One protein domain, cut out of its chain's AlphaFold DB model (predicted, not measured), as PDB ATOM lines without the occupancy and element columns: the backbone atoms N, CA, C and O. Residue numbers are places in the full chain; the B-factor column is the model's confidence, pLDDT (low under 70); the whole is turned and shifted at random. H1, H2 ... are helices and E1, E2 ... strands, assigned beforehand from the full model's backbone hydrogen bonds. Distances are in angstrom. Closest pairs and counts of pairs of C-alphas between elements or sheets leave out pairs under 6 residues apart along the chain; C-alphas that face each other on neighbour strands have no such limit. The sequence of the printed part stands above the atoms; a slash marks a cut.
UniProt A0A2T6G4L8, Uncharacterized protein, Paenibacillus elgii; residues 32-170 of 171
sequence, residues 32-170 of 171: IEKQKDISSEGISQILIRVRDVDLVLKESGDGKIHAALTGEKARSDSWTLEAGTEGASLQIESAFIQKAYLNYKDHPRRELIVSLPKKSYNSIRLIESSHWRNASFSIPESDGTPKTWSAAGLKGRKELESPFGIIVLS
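What this domain is: This is residues 32 to 170 of the 171 residues of an uncharacterized protein of Paenibacillus elgii (UniProt A0A2T6G4L8). Two twisted six-stranded sheets lie face to face as a sandwich, their strands running nearly along each other, and the chain passes back and forth between them. One very short helix, H1, sits beside the E9 and E10 end of one sheet, and the long link of residues 98 to 109 loops out beyond the strand ends. The printed part has 139 residues, with named elements in the order E1 to E10, H1, E11, E12; the class is mostly strand. Both sheets are mixed, one in the order E1, E4, E7, E3, E9, E10, the other E5, E6, E2, E8, E12, E11. The whole is compact, with a radius of gyration of the C-alphas of 14.7 A and spans of 46 by 31 by 24 A.

Where its parts are: E1, residues 32 to 38, begins at C-alpha 32 (36.316, 88.977, 76.345). E2 is residues 45 to 51, 20.1 A long, and E3 residues 54 to 59. E4, residues 65 to 74, is the longest strand by residues and measures 28.3 A. E5, residues 78 to 86, measures 25.7 A, and E6, residues 89 to 97, 26.0 A. E7 is residues 110 to 116, beginning at C-alpha 110 (39.393, 83.445, 83.017); E8 is 123 to 127, E9 136 to 140 and E10 146 to 150. H1 is residues 151 to 154, E11 159 to 162, and E12 165 to 170, ending at C-alpha 170 (28.619, 67.004, 91.972).

How they stand to each other: In the first sheet, edge strand E1 is antiparallel to E4, with N 34 and O 69 at 2.9 A. E4 is antiparallel to E7, with N 68 and O 113 at 2.8 A. E7 and E3 are parallel, with N 56 and O 112 at 2.8 A, and E3 and E9 are parallel, with N 57 and O 138 at 2.8 A. E9 and E10 form a hairpin, with N 137 and O 149 at 2.8 A. In the second sheet, E5 and E6 form a hairpin, with N 82 and O 93 at 2.9 A. E6, E2, E8 and E12 are parallel neighbours in turn: N 49 and O 92 are 2.8 A apart, N 48 and O 125 2.8 A, N 126 and O 168 2.9 A. E11 and E12 form a hairpin, with N 160 and O 167 at 2.8 A. In the sandwich, two sheets face to face, the best planes of the facing parts are 8 degrees apart; the closest C-alphas of E1 and E5 are those of Lys 36 and Ala 83, 6.6 A. H1 only grazes the first sheet; it is too short for any O i to N i+4 pair, and its one O i to N i+3 pair is within hydrogen-bond range.

The domain as a whole: The farthest C-alphas, those of Gly 42 and Leu 102, are 46.2 A apart. The printed part has no cut. The link E6 to E7 is long. Mean pLDDT of the printed part is 86.3, with residues 100 to 107 and 128 to 134 under 70.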
ATOM      1  N   ILE A  32      37.648  89.508  76.586       88.19
ATOM      2  CA  ILE A  32      36.316  88.977  76.345       88.19
ATOM      3  C   ILE A  32      35.443  89.327  77.532       88.19
ATOM      4  O   ILE A  32      35.776  89.029  78.676       88.19
ATOM      5  N   GLU A  33      34.286  89.888  77.214       92.19
ATOM      6  CA  GLU A  33      33.180  90.065  78.134       92.19
ATOM      7  C   GLU A  33      31.921  89.525  77.453       92.19
ATOM      8  O   GLU A  33      31.508  89.990  76.388       92.19
ATOM      9  N   LYS A  34      31.335  88.477  78.031       93.44
ATOM     10  CA  LYS A  34      30.034  87.944  77.618       93.44
ATOM     11  C   LYS A  34      29.122  87.945  78.821       93.44
ATOM     12  O   LYS A  34      29.498  87.411  79.852       93.44
ATOM     13  N   GLN A  35      27.916  88.469  78.671       95.12
ATOM     14  CA  GLN A  35      26.959  88.549  79.766       95.12
ATOM     15  C   GLN A  35      25.612  87.955  79.366       95.12
ATOM     16  O   GLN A  35      25.182  88.038  78.211       95.12
ATOM     17  N   LYS A  36      24.952  87.339  80.343       95.94
ATOM     18  CA  LYS A  36      23.568  86.885  80.289       95.94
ATOM     19  C   LYS A  36      22.856  87.356  81.546       95.94
ATOM     20  O   LYS A  36      23.282  87.032  82.653       95.94
ATOM     21  N   ASP A  37      21.758  88.071  81.345       95.56
ATOM     22  CA  ASP A  37      20.863  88.491  82.415       95.56
ATOM     23  C   ASP A  37      19.624  87.607  82.391       95.56
ATOM     24  O   ASP A  37      18.998  87.420  81.345       95.56
ATOM     25  N   ILE A  38      19.278  87.050  83.545       94.88
ATOM     26  CA  ILE A  38      18.178  86.109  83.703       94.88
ATOM     27  C   ILE A  38      17.248  86.624  84.801       94.88
ATOM     28  O   ILE A  38      17.691  87.053  85.872       94.88
ATOM     29  N   SER A  39      15.939  86.574  84.542       92.38
ATOM     30  CA  SER A  39      14.942  86.830  85.583       92.38
ATOM     31  C   SER A  39      15.077  85.788  86.691       92.38
ATOM     32  O   SER A  39      15.167  84.591  86.430       92.38
ATOM     33  N   SER A  40      15.081  86.240  87.942       90.69
ATOM     34  CA  SER A  40      15.142  85.349  89.099       90.69
ATOM     35  C   SER A  40      13.771  84.788  89.492       90.69
ATOM     36  O   SER A  40      13.689  83.936  90.381       90.69
ATOM     37  N   GLU A  41      12.693  85.259  88.865       92.31
ATOM     38  CA  GLU A  41      11.323  84.853  89.166       92.31
ATOM     39  C   GLU A  41      11.093  83.374  88.825       92.31
ATOM     40  O   GLU A  41      11.533  82.883  87.789       92.31
ATOM     41  N   GLY A  42      10.450  82.631  89.730       90.75
ATOM     42  CA  GLY A  42      10.171  81.199  89.548       90.75
ATOM     43  C   GLY A  42      11.387  80.265  89.636       90.75
ATOM     44  O   GLY A  42      11.210  79.055  89.756       90.75
ATOM     45  N   ILE A  43      12.618  80.791  89.650       95.19
ATOM     46  CA  ILE A  43      13.835  79.981  89.787       95.19
ATOM     47  C   ILE A  43      14.039  79.564  91.242       95.19
ATOM     48  O   ILE A  43      14.183  80.413  92.128       95.19
ATOM     49  N   SER A  44      14.097  78.250  91.466       93.62
ATOM     50  CA  SER A  44      14.377  77.629  92.769       93.62
ATOM     51  C   SER A  44      15.605  76.719  92.746       93.62
ATOM     52  O   SER A  44      16.133  76.389  93.806       93.62
ATOM     53  N   GLN A  45      16.085  76.332  91.563       94.69
ATOM     54  CA  GLN A  45      17.263  75.487  91.393       94.69
ATOM     55  C   GLN A  45      18.231  76.117  90.397       94.69
ATOM     56  O   GLN A  45      17.805  76.656  89.378       94.69
ATOM     57  N   ILE A  46      19.529  76.013  90.672       95.62
ATOM     58  CA  ILE A  46      20.583  76.495  89.776       95.62
ATOM     59  C   ILE A  46      21.565  75.360  89.513       95.62
ATOM     60  O   ILE A  46      21.996  74.676  90.439       95.62
ATOM     61  N   LEU A  47      21.917  75.174  88.249       95.00
ATOM     62  CA  LEU A  47      22.947  74.263  87.785       95.00
ATOM     63  C   LEU A  47      24.043  75.071  87.100       95.00
ATOM     64  O   LEU A  47      23.765  75.777  86.134       95.00
ATOM     65  N   ILE A  48      25.277  74.959  87.582       93.88
ATOM     66  CA  ILE A  48      26.430  75.660  87.020       93.88
ATOM     67  C   ILE A  48      27.446  74.620  86.552       93.88
ATOM     68  O   ILE A  48      27.980  73.846  87.349       93.88
ATOM     69  N   ARG A  49      27.709  74.610  85.245       90.81
ATOM     70  CA  ARG A  49      28.747  73.807  84.595       90.81
ATOM     71  C   ARG A  49      29.900  74.718  84.222       90.81
ATOM     72  O   ARG A  49      29.715  75.695  83.499       90.81
ATOM     73  N   VAL A  50      31.084  74.392  84.723       87.62
ATOM     74  CA  VAL A  50      32.277  75.227  84.561       87.62
ATOM     75  C   VAL A  50      33.405  74.387  83.980       87.62
ATOM     76  O   VAL A  50      33.756  73.345  84.542       87.62
ATOM     77  N   ARG A  51      33.992  74.830  82.864       86.75
ATOM     78  CA  ARG A  51      35.121  74.151  82.215       86.75
ATOM     79  C   ARG A  51      36.276  75.106  81.922       86.75
ATOM     80  O   ARG A  51      36.162  75.966  81.052       86.75
ATOM     81  N   ASP A  52      37.397  74.861  82.606       82.69
ATOM     82  CA  ASP A  52      38.680  75.575  82.467       82.69
ATOM     83  C   ASP A  52      38.570  77.103  82.655       82.69
ATOM     84  O   ASP A  52      39.226  77.890  81.971       82.69
ATOM     85  N   VAL A  53      37.699  77.508  83.587       85.81
ATOM     86  CA  VAL A  53      37.540  78.885  84.069       85.81
ATOM     87  C   VAL A  53      37.350  78.881  85.586       85.81
ATOM     88  O   VAL A  53      36.820  77.919  86.145       85.81
ATOM     89  N   ASP A  54      37.761  79.961  86.238       88.50
ATOM     90  CA  ASP A  54      37.492  80.235  87.644       88.50
ATOM     91  C   ASP A  54      36.016  80.599  87.836       88.50
ATOM     92  O   ASP A  54      35.444  81.335  87.033       88.50
ATOM     93  N   LEU A  55      35.385  80.108  88.901       91.31
ATOM     94  CA  LEU A  55      34.022  80.492  89.267       91.31
ATOM     95  C   LEU A  55      34.060  81.534  90.382       91.31
ATOM     96  O   LEU A  55      34.681  81.313  91.419       91.31
ATOM     97  N   VAL A  56      33.316  82.622  90.222       93.00
ATOM     98  CA  VAL A  56      33.079  83.624  91.265       93.00
ATOM     99  C   VAL A  56      31.577  83.741  91.485       93.00
ATOM    100  O   VAL A  56      30.859  84.244  90.625       93.00
ATOM    101  N   LEU A  57      31.090  83.299  92.642       93.06
ATOM    102  CA  LEU A  57      29.723  83.570  93.082       93.06
ATOM    103  C   LEU A  57      29.693  84.877  93.874       93.06
ATOM    104  O   LEU A  57      30.556  85.120  94.714       93.06
ATOM    105  N   LYS A  58      28.699  85.730  93.624       93.06
ATOM    106  CA  LYS A  58      28.497  86.971  94.386       93.06
ATOM    107  C   LYS A  58      27.025  87.340  94.498       93.06
ATOM    108  O   LYS A  58      26.181  86.789  93.797       93.06
ATOM    109  N   GLU A  59      26.712  88.269  95.390       92.50
ATOM    110  CA  GLU A  59      25.353  88.790  95.539       92.50
ATOM    111  C   GLU A  59      25.005  89.735  94.377       92.50
ATOM    112  O   GLU A  59      25.841  90.522  93.927       92.50
ATOM    113  N   SER A  60      23.772  89.644  93.874       93.38
ATOM    114  CA  SER A  60      23.211  90.596  92.916       93.38
ATOM    115  C   SER A  60      22.503  91.740  93.638       93.38
ATOM    116  O   SER A  60      21.689  91.504  94.531       93.38
ATOM    117  N   GLY A  61      22.777  92.975  93.211       90.19
ATOM    118  CA  GLY A  61      22.183  94.185  93.783       90.19
ATOM    119  C   GLY A  61      20.838  94.597  93.175       90.19
ATOM    120  O   GLY A  61      20.171  95.459  93.740       90.19
ATOM    121  N   ASP A  62      20.428  94.015  92.044       92.19
ATOM    122  CA  ASP A  62      19.228  94.431  91.296       92.19
ATOM    123  C   ASP A  62      18.087  93.393  91.324       92.19
ATOM    124  O   ASP A  62      17.056  93.565  90.671       92.19
ATOM    125  N   GLY A  63      18.270  92.299  92.069       88.44
ATOM    126  CA  GLY A  63      17.294  91.213  92.174       88.44
ATOM    127  C   GLY A  63      17.307  90.213  91.010       88.44
ATOM    128  O   GLY A  63      16.555  89.235  91.057       88.44
ATOM    129  N   LYS A  64      18.148  90.398  89.988       93.44
ATOM    130  CA  LYS A  64      18.292  89.485  88.844       93.44
ATOM    131  C   LYS A  64      19.485  88.559  89.009       93.44
ATOM    132  O   LYS A  64      20.368  88.787  89.834       93.44
ATOM    133  N   ILE A  65      19.498  87.493  88.214       95.62
ATOM    134  CA  ILE A  65      20.657  86.613  88.093       95.62
ATOM    135  C   ILE A  65      21.499  87.097  86.915       95.62
ATOM    136  O   ILE A  65      20.986  87.233  85.805       95.62
ATOM    137  N   HIS A  66      22.791  87.313  87.145       96.62
ATOM    138  CA  HIS A  66      23.743  87.670  86.095       96.62
ATOM    139  C   HIS A  66      24.789  86.578  85.962       96.62
ATOM    140  O   HIS A  66      25.403  86.198  86.955       96.62
ATOM    141  N   ALA A  67      25.036  86.114  84.745       96.38
ATOM    142  CA  ALA A  67      26.194  85.295  84.424       96.38
ATOM    143  C   ALA A  67      27.089  86.093  83.477       96.38
ATOM    144  O   ALA A  67      26.663  86.456  82.382       96.38
ATOM    145  N   ALA A  68      28.310  86.385  83.904       95.38
ATOM    146  CA  ALA A  68      29.293  87.119  83.128       95.38
ATOM    147  C   ALA A  68      30.556  86.280  82.982       95.38
ATOM    148  O   ALA A  68      31.065  85.727  83.949       95.38
ATOM    149  N   LEU A  69      31.056  86.180  81.764       93.12
ATOM    150  CA  LEU A  69      32.297  85.509  81.438       93.12
ATOM    151  C   LEU A  69      33.302  86.577  81.030       93.12
ATOM    152  O   LEU A  69      33.091  87.260  80.024       93.12
ATOM    153  N   THR A  70      34.351  86.735  81.829       93.25
ATOM    154  CA  THR A  70      35.298  87.843  81.725       93.25
ATOM    155  C   THR A  70      36.730  87.346  81.743       93.25
ATOM    156  O   THR A  70      37.080  86.468  82.536       93.25
ATOM    157  N   GLY A  71      37.582  87.947  80.922       90.44
ATOM    158  CA  GLY A  71      39.014  87.695  80.970       90.44
ATOM    159  C   GLY A  71      39.684  87.845  79.620       90.44
ATOM    160  O   GLY A  71      39.178  88.532  78.741       90.44
ATOM    161  N   GLU A  72      40.808  87.162  79.453       88.06
ATOM    162  CA  GLU A  72      41.633  87.259  78.254       88.06
ATOM    163  C   GLU A  72      41.754  85.904  77.559       88.06
ATOM    164  O   GLU A  72      41.956  84.871  78.200       88.06
ATOM    165  N   LYS A  73      41.709  85.904  76.226       86.25
ATOM    166  CA  LYS A  73      42.008  84.709  75.426       86.25
ATOM    167  C   LYS A  73      42.796  85.043  74.175       86.25
ATOM    168  O   LYS A  73      42.717  86.167  73.680       86.25
ATOM    169  N   ALA A  74      43.469  84.052  73.593       84.31
ATOM    170  CA  ALA A  74      43.917  84.195  72.218       84.31
ATOM    171  C   ALA A  74      42.699  84.221  71.278       84.31
ATOM    172  O   ALA A  74      41.688  83.541  71.493       84.31
ATOM    173  N   ARG A  75      42.790  84.979  70.185       85.62
ATOM    174  CA  ARG A  75      41.738  85.034  69.151       85.62
ATOM    175  C   ARG A  75      41.362  83.670  68.580       85.62
ATOM    176  O   ARG A  75      40.212  83.448  68.211       85.62
ATOM    177  N   SER A  76      42.329  82.767  68.533       84.62
ATOM    178  CA  SER A  76      42.174  81.384  68.096       84.62
ATOM    179  C   SER A  76      41.414  80.490  69.079       84.62
ATOM    180  O   SER A  76      40.807  79.509  68.646       84.62
ATOM    181  N   ASP A  77      41.398  80.824  70.369       86.69
ATOM    182  CA  ASP A  77      40.704  80.050  71.395       86.69
ATOM    183  C   ASP A  77      39.193  80.295  71.359       86.69
ATOM    184  O   ASP A  77      38.701  81.347  70.933       86.69
ATOM    185  N   SER A  78      38.436  79.303  71.829       87.81
ATOM    186  CA  SER A  78      36.980  79.383  71.911       87.81
ATOM    187  C   SER A  78      36.532  79.571  73.347       87.81
ATOM    188  O   SER A  78      37.046  78.923  74.255       87.81
ATOM    189  N   TRP A  79      35.520  80.415  73.532       89.56
ATOM    190  CA  TRP A  79      34.927  80.660  74.837       89.56
ATOM    191  C   TRP A  79      33.412  80.783  74.716       89.56
ATOM    192  O   TRP A  79      32.924  81.604  73.931       89.56
ATOM    193  N   THR A  80      32.664  79.971  75.455       92.12
ATOM    194  CA  THR A  80      31.197  79.938  75.413       92.12
ATOM    195  C   THR A  80      30.599  80.269  76.774       92.12
ATOM    196  O   THR A  80      31.169  79.940  77.813       92.12
ATOM    197  N   LEU A  81      29.456  80.956  76.735       94.75
ATOM    198  CA  LEU A  81      28.576  81.189  77.872       94.75
ATOM    199  C   LEU A  81      27.147  80.951  77.398       94.75
ATOM    200  O   LEU A  81      26.654  81.666  76.519       94.75
ATOM    201  N   GLU A  82      26.499  79.972  78.003       95.31
ATOM    202  CA  GLU A  82      25.105  79.635  77.775       95.31
ATOM    203  C   GLU A  82      24.353  79.740  79.097       95.31
ATOM    204  O   GLU A  82      24.861  79.373  80.154       95.31
ATOM    205  N   ALA A  83      23.153  80.309  79.042       94.88
ATOM    206  CA  ALA A  83      22.270  80.400  80.188       94.88
ATOM    207  C   ALA A  83      20.830  80.244  79.706       94.88
ATOM    208  O   ALA A  83      20.420  80.931  78.766       94.88
ATOM    209  N   GLY A  84      20.082  79.342  80.333       93.75
ATOM    210  CA  GLY A  84      18.715  79.022  79.941       93.75
ATOM    211  C   GLY A  84      17.907  78.461  81.101       93.75
ATOM    212  O   GLY A  84      18.458  77.898  82.046       93.75
ATOM    213  N   THR A  85      16.594  78.642  81.039       94.88
ATOM    214  CA  THR A  85      15.666  78.189  82.073       94.88
ATOM    215  C   THR A  85      14.836  77.015  81.565       94.88
ATOM    216  O   THR A  85      14.308  77.039  80.455       94.88
ATOM    217  N   GLU A  86      14.707  75.985  82.395       93.62
ATOM    218  CA  GLU A  86      13.846  74.829  82.164       93.62
ATOM    219  C   GLU A  86      12.958  74.644  83.400       93.62
ATOM    220  O   GLU A  86      13.399  74.191  84.462       93.62
ATOM    221  N   GLY A  87      11.702  75.086  83.299       92.06
ATOM    222  CA  GLY A  87      10.808  75.178  84.452       92.06
ATOM    223  C   GLY A  87      11.386  76.086  85.545       92.06
ATOM    224  O   GLY A  87      11.699  77.246  85.294       92.06
ATOM    225  N   ALA A  88      11.536  75.551  86.760       94.31
ATOM    226  CA  ALA A  88      12.097  76.268  87.911       94.31
ATOM    227  C   ALA A  88      13.631  76.140  88.041       94.31
ATOM    228  O   ALA A  88      14.200  76.552  89.061       94.31
ATOM    229  N   SER A  89      14.289  75.531  87.047       95.62
ATOM    230  CA  SER A  89      15.732  75.298  87.023       95.62
ATOM    231  C   SER A  89      16.427  76.247  86.050       95.62
ATOM    232  O   SER A  89      16.038  76.352  84.888       95.62
ATOM    233  N   LEU A  90      17.468  76.929  86.520       96.50
ATOM    234  CA  LEU A  90      18.383  77.705  85.688       96.50
ATOM    235  C   LEU A  90      19.640  76.880  85.413       96.50
ATOM    236  O   LEU A  90      20.298  76.427  86.347       96.50
ATOM    237  N   GLN A  91      20.000  76.743  84.142       96.69
ATOM    238  CA  GLN A  91      21.245  76.129  83.699       96.69
ATOM    239  C   GLN A  91      22.198  77.220  83.208       96.69
ATOM    240  O   GLN A  91      21.818  78.029  82.365       96.69
ATOM    241  N   ILE A  92      23.416  77.249  83.748       95.56
ATOM    242  CA  ILE A  92      24.510  78.133  83.339       95.56
ATOM    243  C   ILE A  92      25.683  77.245  82.944       95.56
ATOM    244  O   ILE A  92      26.165  76.454  83.755       95.56
ATOM    245  N   GLU A  93      26.164  77.388  81.717       93.12
ATOM    246  CA  GLU A  93      27.308  76.641  81.212       93.12
ATOM    247  C   GLU A  93      28.365  77.591  80.659       93.12
ATOM    248  O   GLU A  93      28.080  78.466  79.837       93.12
ATOM    249  N   SER A  94      29.603  77.414  81.115       91.50
ATOM    250  CA  SER A  94      30.766  78.096  80.562       91.50
ATOM    251  C   SER A  94      31.857  77.102  80.189       91.50
ATOM    252  O   SER A  94      32.158  76.159  80.927       91.50
ATOM    253  N   ALA A  95      32.474  77.326  79.030       88.25
ATOM    254  CA  ALA A  95      33.582  76.500  78.582       88.25
ATOM    255  C   ALA A  95      34.644  77.307  77.849       88.25
ATOM    256  O   ALA A  95      34.367  77.975  76.850       88.25
ATOM    257  N   PHE A  96      35.880  77.183  78.324       86.62
ATOM    258  CA  PHE A  96      37.068  77.614  77.608       86.62
ATOM    259  C   PHE A  96      37.709  76.421  76.887       86.62
ATOM    260  O   PHE A  96      37.874  75.340  77.456       86.62
ATOM    261  N   ILE A  97      38.046  76.603  75.609       85.44
ATOM    262  CA  ILE A  97      38.722  75.597  74.787       85.44
ATOM    263  C   ILE A  97      39.935  76.252  74.140       85.44
ATOM    264  O   ILE A  97      39.803  77.027  73.185       85.44
ATOM    265  N   GLN A  98      41.112  75.879  74.638       80.12
ATOM    266  CA  GLN A  98      42.383  76.251  74.037       80.12
ATOM    267  C   GLN A  98      42.555  75.532  72.693       80.12
ATOM    268  O   GLN A  98      42.452  74.306  72.617       80.12
ATOM    269  N   LYS A  99      42.823  76.288  71.626       79.50
ATOM    270  CA  LYS A  99      43.108  75.740  70.287       79.50
ATOM    271  C   LYS A  99      44.553  75.964  69.861       79.50
ATOM    272  O   LYS A  99      45.085  75.158  69.100       79.50
ATOM    273  N   ALA A 100      45.194  77.030  70.339       66.25
ATOM    274  CA  ALA A 100      46.580  77.336  70.005       66.25
ATOM    275  C   ALA A 100      47.522  77.047  71.183       66.25
ATOM    276  O   ALA A 100      47.419  77.639  72.255       66.25
ATOM    277  N   TYR A 101      48.496  76.163  70.957       63.03
ATOM    278  CA  TYR A 101      49.536  75.830  71.940       63.03
ATOM    279  C   TYR A 101      50.731  76.796  71.920       63.03
ATOM    280  O   TYR A 101      51.504  76.845  72.869       63.03
ATOM    281  N   LEU A 102      50.907  77.556  70.834       59.31
ATOM    282  CA  LEU A 102      52.163  78.259  70.540       59.31
ATOM    283  C   LEU A 102      52.286  79.653  71.168       59.31
ATOM    284  O   LEU A 102      53.373  80.216  71.139       59.31
ATOM    285  N   ASN A 103      51.210  80.208  71.730       57.94
ATOM    286  CA  ASN A 103      51.217  81.551  72.314       57.94
ATOM    287  C   ASN A 103      50.620  81.527  73.721       57.94
ATOM    288  O   ASN A 103      49.672  82.237  74.032       57.94
ATOM    289  N   TYR A 104      51.143  80.624  74.542       58.19
ATOM    290  CA  TYR A 104      50.683  80.398  75.901       58.19
ATOM    291  C   TYR A 104      51.096  81.569  76.802       58.19
ATOM    292  O   TYR A 104      52.259  81.696  77.183       58.19
ATOM    293  N   LYS A 105      50.138  82.431  77.155       68.06
ATOM    294  CA  LYS A 105      50.211  83.175  78.415       68.06
ATOM    295  C   LYS A 105      49.983  82.160  79.530       68.06
ATOM    296  O   LYS A 105      49.022  81.396  79.469       68.06
ATOM    297  N   ASP A 106      50.870  82.134  80.514       61.78
ATOM    298  CA  ASP A 106      50.682  81.283  81.681       61.78
ATOM    299  C   ASP A 106      49.540  81.865  82.522       61.78
ATOM    300  O   ASP A 106      49.587  83.032  82.909       61.78
ATOM    301  N   HIS A 107      48.472  81.086  82.709       63.56
ATOM    302  CA  HIS A 107      47.274  81.465  83.469       63.56
ATOM    303  C   HIS A 107      46.608  82.808  83.070       63.56
ATOM    304  O   HIS A 107      46.508  83.715  83.900       63.56
ATOM    305  N   PRO A 108      46.089  82.981  81.835       71.75
ATOM    306  CA  PRO A 108      45.250  84.135  81.531       71.75
ATOM    307  C   PRO A 108      44.024  84.127  82.447       71.75
ATOM    308  O   PRO A 108      43.417  83.068  82.651       71.75
ATOM    309  N   ARG A 109      43.686  85.307  82.986       80.88
ATOM    310  CA  ARG A 109      42.511  85.519  83.834       80.88
ATOM    311  C   ARG A 109      41.278  85.052  83.071       80.88
ATOM    312  O   ARG A 109      41.037  85.532  81.964       80.88
ATOM    313  N   ARG A 110      40.543  84.101  83.642       87.44
ATOM    314  CA  ARG A 110      39.393  83.445  83.017       87.44
ATOM    315  C   ARG A 110      38.335  83.208  84.075       87.44
ATOM    316  O   ARG A 110      38.411  82.222  84.789       87.44
ATOM    317  N   GLU A 111      37.359  84.097  84.168       91.88
ATOM    318  CA  GLU A 111      36.378  84.081  85.251       91.88
ATOM    319  C   GLU A 111      34.959  83.957  84.697       91.88
ATOM    320  O   GLU A 111      34.540  84.730  83.838       91.88
ATOM    321  N   LEU A 112      34.205  82.995  85.221       93.81
ATOM    322  CA  LEU A 112      32.752  82.999  85.213       93.81
ATOM    323  C   LEU A 112      32.283  83.631  86.526       93.81
ATOM    324  O   LEU A 112      32.390  83.035  87.595       93.81
ATOM    325  N   ILE A 113      31.718  84.824  86.438       95.12
ATOM    326  CA  ILE A 113      31.106  85.541  87.546       95.12
ATOM    327  C   ILE A 113      29.599  85.302  87.497       95.12
ATOM    328  O   ILE A 113      28.924  85.727  86.561       95.12
ATOM    329  N   VAL A 114      29.053  84.658  88.525       95.94
ATOM    330  CA  VAL A 114      27.613  84.446  88.681       95.94
ATOM    331  C   VAL A 114      27.118  85.260  89.871       95.94
ATOM    332  O   VAL A 114      27.488  85.019  91.019       95.94
ATOM    333  N   SER A 115      26.280  86.252  89.588       95.38
ATOM    334  CA  SER A 115      25.654  87.107  90.595       95.38
ATOM    335  C   SER A 115      24.245  86.606  90.864       95.38
ATOM    336  O   SER A 115      23.439  86.528  89.937       95.38
ATOM    337  N   LEU A 116      23.948  86.261  92.113       94.94
ATOM    338  CA  LEU A 116      22.667  85.699  92.529       94.94
ATOM    339  C   LEU A 116      21.960  86.656  93.492       94.94
ATOM    340  O   LEU A 116      22.601  87.170  94.409       94.94
ATOM    341  N   PRO A 117      20.647  86.897  93.352       92.75
ATOM    342  CA  PRO A 117      19.905  87.637  94.360       92.75
ATOM    343  C   PRO A 117      19.877  86.852  95.670       92.75
ATOM    344  O   PRO A 117      19.815  85.616  95.673       92.75
ATOM    345  N   LYS A 118      19.886  87.586  96.785       87.88
ATOM    346  CA  LYS A 118      19.855  87.029  98.136       87.88
ATOM    347  C   LYS A 118      18.474  86.469  98.468       87.88
ATOM    348  O   LYS A 118      17.622  87.134  99.050       87.88
ATOM    349  N   LYS A 119      18.254  85.223  98.065       86.94
ATOM    350  CA  LYS A 119      17.094  84.406  98.425       86.94
ATOM    351  C   LYS A 119      17.532  82.958  98.605       86.94
ATOM    352  O   LYS A 119      18.578  82.557  98.098       86.94
ATOM    353  N   SER A 120      16.724  82.177  99.312       80.56
ATOM    354  CA  SER A 120      16.988  80.750  99.481       80.56
ATOM    355  C   SER A 120      16.630  80.000  98.198       80.56
ATOM    356  O   SER A 120      15.490  80.061  97.732       80.56
ATOM    357  N   TYR A 121      17.614  79.317  97.618       89.88
ATOM    358  CA  TYR A 121      17.398  78.342  96.553       89.88
ATOM    359  C   TYR A 121      17.270  76.951  97.170       89.88
ATOM    360  O   TYR A 121      17.953  76.630  98.141       89.88
ATOM    361  N   ASN A 122      16.438  76.098  96.574       90.12
ATOM    362  CA  ASN A 122      16.293  74.705  97.000       90.12
ATOM    363  C   ASN A 122      17.593  73.922  96.784       90.12
ATOM    364  O   ASN A 122      17.920  73.030  97.559       90.12
ATOM    365  N   SER A 123      18.316  74.229  95.703       88.75
ATOM    366  CA  SER A 123      19.619  73.631  95.420       88.75
ATOM    367  C   SER A 123      20.417  74.484  94.441       88.75
ATOM    368  O   SER A 123      19.895  74.845  93.379       88.75
ATOM    369  N   ILE A 124      21.696  74.701  94.731       92.88
ATOM    370  CA  ILE A 124      22.682  75.169  93.753       92.88
ATOM    371  C   ILE A 124      23.652  74.018  93.517       92.88
ATOM    372  O   ILE A 124      24.236  73.513  94.467       92.88
ATOM    373  N   ARG A 125      23.801  73.568  92.273       92.81
ATOM    374  CA  ARG A 125      24.686  72.458  91.904       92.81
ATOM    375  C   ARG A 125      25.845  72.960  91.061       92.81
ATOM    376  O   ARG A 125      25.612  73.566  90.016       92.81
ATOM    377  N   LEU A 126      27.067  72.684  91.504       90.00
ATOM    378  CA  LEU A 126      28.287  72.896  90.727       90.00
ATOM    379  C   LEU A 126      28.734  71.548  90.161       90.00
ATOM    380  O   LEU A 126      29.054  70.644  90.931       90.00
ATOM    381  N   ILE A 127      28.728  71.414  88.835       85.31
ATOM    382  CA  ILE A 127      29.156  70.183  88.161       85.31
ATOM    383  C   ILE A 127      30.649  70.249  87.853       85.31
ATOM    384  O   ILE A 127      31.083  71.127  87.095       85.31
ATOM    385  N   GLU A 128      31.388  69.276  88.387       68.00
ATOM    386  CA  GLU A 128      32.787  69.017  88.081       68.00
ATOM    387  C   GLU A 128      32.956  68.674  86.604       68.00
ATOM    388  O   GLU A 128      32.400  67.716  86.080       68.00
ATOM    389  N   SER A 129      33.733  69.485  85.885       65.56
ATOM    390  CA  SER A 129      34.267  69.037  84.604       65.56
ATOM    391  C   SER A 129      35.656  68.458  84.835       65.56
ATOM    392  O   SER A 129      36.413  68.933  85.681       65.56
ATOM    393  N   SER A 130      36.054  67.489  84.011       60.25
ATOM    394  CA  SER A 130      37.374  66.836  84.047       60.25
ATOM    395  C   SER A 130      38.585  67.786  83.935       60.25
ATOM    396  O   SER A 130      39.732  67.342  83.976       60.25
ATOM    397  N   HIS A 131      38.352  69.090  83.768       61.47
ATOM    398  CA  HIS A 131      39.346  70.145  83.595       61.47
ATOM    399  C   HIS A 131      39.444  71.106  84.791       61.47
ATOM    400  O   HIS A 131      40.106  72.133  84.691       61.47
ATOM    401  N   TRP A 132      38.854  70.776  85.942       61.97
ATOM    402  CA  TRP A 132      38.923  71.615  87.145       61.97
ATOM    403  C   TRP A 132      40.319  71.767  87.757       61.97
ATOM    404  O   TRP A 132      40.509  72.632  88.599       61.97
ATOM    405  N   ARG A 133      41.327  70.992  87.332       57.59
ATOM    406  CA  ARG A 133      42.672  70.985  87.947       57.59
ATOM    407  C   ARG A 133      43.314  72.367  88.123       57.59
ATOM    408  O   ARG A 133      44.105  72.522  89.048       57.59
ATOM    409  N   ASN A 134      42.961  73.332  87.276       65.06
ATOM    410  CA  ASN A 134      43.500  74.693  87.309       65.06
ATOM    411  C   ASN A 134      42.462  75.760  87.695       65.06
ATOM    412  O   ASN A 134      42.783  76.941  87.633       65.06
ATOM    413  N   ALA A 135      41.242  75.362  88.066       73.62
ATOM    414  CA  ALA A 135      40.165  76.273  88.427       73.62
ATOM    415  C   ALA A 135      40.142  76.554  89.937       73.62
ATOM    416  O   ALA A 135      40.396  75.679  90.779       73.62
ATOM    417  N   SER A 136      39.784  77.787  90.264       83.38
ATOM    418  CA  SER A 136      39.456  78.257  91.600       83.38
ATOM    419  C   SER A 136      37.976  78.634  91.700       83.38
ATOM    420  O   SER A 136      37.333  79.024  90.727       83.38
ATOM    421  N   PHE A 137      37.425  78.489  92.899       87.25
ATOM    422  CA  PHE A 137      36.026  78.745  93.212       87.25
ATOM    423  C   PHE A 137      35.993  79.773  94.323       87.25
ATOM    424  O   PHE A 137      36.397  79.472  95.440       87.25
ATOM    425  N   SER A 138      35.543  80.982  94.023       90.50
ATOM    426  CA  SER A 138      35.334  82.037  95.006       90.50
ATOM    427  C   SER A 138      33.853  82.097  95.342       90.50
ATOM    428  O   SER A 138      33.048  82.551  94.533       90.50
ATOM    429  N   ILE A 139      33.488  81.582  96.511       88.69
ATOM    430  CA  ILE A 139      32.102  81.484  96.975       88.69
ATOM    431  C   ILE A 139      32.012  82.213  98.321       88.69
ATOM    432  O   ILE A 139      32.866  82.000  99.185       88.69
ATOM    433  N   PRO A 140      31.035  83.110  98.517       86.69
ATOM    434  CA  PRO A 140      30.859  83.772  99.797       86.69
ATOM    435  C   PRO A 140      30.421  82.754 100.850       86.69
ATOM    436  O   PRO A 140      29.519  81.952 100.601       86.69
ATOM    437  N   GLU A 141      31.052  82.800 102.022       87.06
ATOM    438  CA  GLU A 141      30.572  82.107 103.216       87.06
ATOM    439  C   GLU A 141      29.257  82.740 103.699       87.06
ATOM    440  O   GLU A 141      28.840  83.796 103.221       87.06
ATOM    441  N   SER A 142      28.570  82.094 104.644       82.69
ATOM    442  CA  SER A 142      27.250  82.516 105.144       82.69
ATOM    443  C   SER A 142      27.205  83.956 105.685       82.69
ATOM    444  O   SER A 142      26.141  84.574 105.685       82.69
ATOM    445  N   ASP A 143      28.344  84.508 106.112       82.12
ATOM    446  CA  ASP A 143      28.510  85.899 106.560       82.12
ATOM    447  C   ASP A 143      28.724  86.905 105.406       82.12
ATOM    448  O   ASP A 143      28.760  88.114 105.633       82.12
ATOM    449  N   GLY A 144      28.827  86.421 104.166       79.19
ATOM    450  CA  GLY A 144      29.106  87.202 102.962       79.19
ATOM    451  C   GLY A 144      30.595  87.355 102.641       79.19
ATOM    452  O   GLY A 144      30.923  87.921 101.595       79.19
ATOM    453  N   THR A 145      31.499  86.845 103.482       85.88
ATOM    454  CA  THR A 145      32.944  86.933 103.259       85.88
ATOM    455  C   THR A 145      33.342  86.023 102.091       85.88
ATOM    456  O   THR A 145      33.075  84.819 102.136       85.88
ATOM    457  N   PRO A 146      33.976  86.541 101.021       86.94
ATOM    458  CA  PRO A 146      34.413  85.709  99.911       86.94
ATOM    459  C   PRO A 146      35.527  84.771 100.367       86.94
ATOM    460  O   PRO A 146      36.537  85.204 100.924       86.94
ATOM    461  N   LYS A 147      35.362  83.483 100.076       90.56
ATOM    462  CA  LYS A 147      36.383  82.471 100.308       90.56
ATOM    463  C   LYS A 147      36.697  81.760  99.010       90.56
ATOM    464  O   LYS A 147      35.805  81.465  98.221       90.56
ATOM    465  N   THR A 148      37.979  81.514  98.779       89.94
ATOM    466  CA  THR A 148      38.450  80.879  97.553       89.94
ATOM    467  C   THR A 148      38.946  79.475  97.858       89.94
ATOM    468  O   THR A 148      39.786  79.272  98.735       89.94
ATOM    469  N   TRP A 149      38.445  78.501  97.109       87.31
ATOM    470  CA  TRP A 149      38.901  77.118  97.127       87.31
ATOM    471  C   TRP A 149      39.561  76.783  95.794       87.31
ATOM    472  O   TRP A 149      39.040  77.124  94.735       87.31
ATOM    473  N   SER A 150      40.687  76.077  95.822       85.56
ATOM    474  CA  SER A 150      41.173  75.377  94.630       85.56
ATOM    475  C   SER A 150      40.323  74.130  94.386       85.56
ATOM    476  O   SER A 150      39.757  73.576  95.333       85.56
ATOM    477  N   ALA A 151      40.287  73.619  93.154       78.06
ATOM    478  CA  ALA A 151      39.629  72.339  92.871       78.06
ATOM    479  C   ALA A 151      40.128  71.193  93.773       78.06
ATOM    480  O   ALA A 151      39.339  70.411  94.297       78.06
ATOM    481  N   ALA A 152      41.435  71.140  94.051       78.44
ATOM    482  CA  ALA A 152      42.000  70.172  94.992       78.44
ATOM    483  C   ALA A 152      41.446  70.336  96.423       78.44
ATOM    484  O   ALA A 152      41.260  69.340  97.116       78.44
ATOM    485  N   GLY A 153      41.159  71.570  96.853       79.50
ATOM    486  CA  GLY A 153      40.554  71.874  98.154       79.50
ATOM    487  C   GLY A 153      39.050  71.584  98.245       79.50
ATOM    488  O   GLY A 153      38.510  71.524  99.356       79.50
ATOM    489  N   LEU A 154      38.381  71.392  97.104       79.88
ATOM    490  CA  LEU A 154      36.990  70.941  97.025       79.88
ATOM    491  C   LEU A 154      36.857  69.419  96.930       79.88
ATOM    492  O   LEU A 154      35.813  68.880  97.288       79.88
ATOM    493  N   LYS A 155      37.914  68.713  96.517       76.12
ATOM    494  CA  LYS A 155      37.897  67.257  96.366       76.12
ATOM    495  C   LYS A 155      37.492  66.562  97.674       76.12
ATOM    496  O   LYS A 155      38.149  66.709  98.701       76.12
ATOM    497  N   GLY A 156      36.415  65.776  97.624       74.81
ATOM    498  CA  GLY A 156      35.864  65.056  98.779       74.81
ATOM    499  C   GLY A 156      34.857  65.850  99.619       74.81
ATOM    500  O   GLY A 156      34.272  65.290 100.546       74.81
ATOM    501  N   ARG A 157      34.609  67.125  99.294       82.44
ATOM    502  CA  ARG A 157      33.464  67.872  99.826       82.44
ATOM    503  C   ARG A 157      32.230  67.566  98.988       82.44
ATOM    504  O   ARG A 157      32.314  67.483  97.771       82.44
ATOM    505  N   LYS A 158      31.083  67.436  99.650       85.12
ATOM    506  CA  LYS A 158      29.781  67.285  98.980       85.12
ATOM    507  C   LYS A 158      28.991  68.584  98.943       85.12
ATOM    508  O   LYS A 158      28.192  68.785  98.039       85.12
ATOM    509  N   GLU A 159      29.208  69.452  99.929       89.38
ATOM    510  CA  GLU A 159      28.384  70.632 100.161       89.38
ATOM    511  C   GLU A 159      29.229  71.807 100.671       89.38
ATOM    512  O   GLU A 159      30.244  71.614 101.353       89.38
ATOM    513  N   LEU A 160      28.800  73.022 100.331       87.81
ATOM    514  CA  LEU A 160      29.312  74.292 100.839       87.81
ATOM    515  C   LEU A 160      28.130  75.159 101.284       87.81
ATOM    516  O   LEU A 160      27.143  75.292 100.560       87.81
ATOM    517  N   GLU A 161      28.239  75.767 102.460       87.50
ATOM    518  CA  GLU A 161      27.266  76.757 102.919       87.50
ATOM    519  C   GLU A 161      27.559  78.124 102.295       87.50
ATOM    520  O   GLU A 161      28.715  78.527 102.164       87.50
ATOM    521  N   SER A 162      26.500  78.835 101.911       87.88
ATOM    522  CA  SER A 162      26.581  80.179 101.343       87.88
ATOM    523  C   SER A 162      25.350  81.012 101.728       87.88
ATOM    524  O   SER A 162      24.324  80.444 102.121       87.88
ATOM    525  N   PRO A 163      25.368  82.342 101.521       85.81
ATOM    526  CA  PRO A 163      24.201  83.205 101.713       85.81
ATOM    527  C   PRO A 163      23.010  82.852 100.808       85.81
ATOM    528  O   PRO A 163      21.901  83.334 101.034       85.81
ATOM    529  N   PHE A 164      23.230  82.030  99.779       88.19
ATOM    530  CA  PHE A 164      22.215  81.588  98.820       88.19
ATOM    531  C   PHE A 164      21.607  80.221  99.185       88.19
ATOM    532  O   PHE A 164      20.691  79.747  98.510       88.19
ATOM    533  N   GLY A 165      22.099  79.584 100.253       85.94
ATOM    534  CA  GLY A 165      21.752  78.224 100.657       85.94
ATOM    535  C   GLY A 165      22.899  77.237 100.439       85.94
ATOM    536  O   GLY A 165      24.061  77.625 100.289       85.94
ATOM    537  N   ILE A 166      22.559  75.948 100.443       89.00
ATOM    538  CA  ILE A 166      23.525  74.860 100.274       89.00
ATOM    539  C   ILE A 166      23.905  74.737  98.797       89.00
ATOM    540  O   ILE A 166      23.051  74.569  97.919       89.00
ATOM    541  N   ILE A 167      25.208  74.788  98.540       89.44
ATOM    542  CA  ILE A 167      25.807  74.509  97.241       89.44
ATOM    543  C   ILE A 167      26.301  73.069  97.254       89.44
ATOM    544  O   ILE A 167      27.233  72.733  97.979       89.44
ATOM    545  N   VAL A 168      25.679  72.227  96.442       90.81
ATOM    546  CA  VAL A 168      26.052  70.827  96.256       90.81
ATOM    547  C   VAL A 168      27.129  70.740  95.176       90.81
ATOM    548  O   VAL A 168      26.966  71.265  94.072       90.81
ATOM    549  N   LEU A 169      28.222  70.060  95.499       86.88
ATOM    550  CA  LEU A 169      29.303  69.732  94.578       86.88
ATOM    551  C   LEU A 169      29.019  68.344  94.000       86.88
ATOM    552  O   LEU A 169      28.830  67.387  94.752       86.88
ATOM    553  N   SER A 170      28.927  68.250  92.678       81.25
ATOM    554  CA  SER A 170      28.619  67.004  91.972       81.25
ATOM    555  C   SER A 170      29.679  66.698  90.925       81.25
ATOM    556  O   SER A 170      30.058  67.609  90.192       81.25
TER     557      SER A 170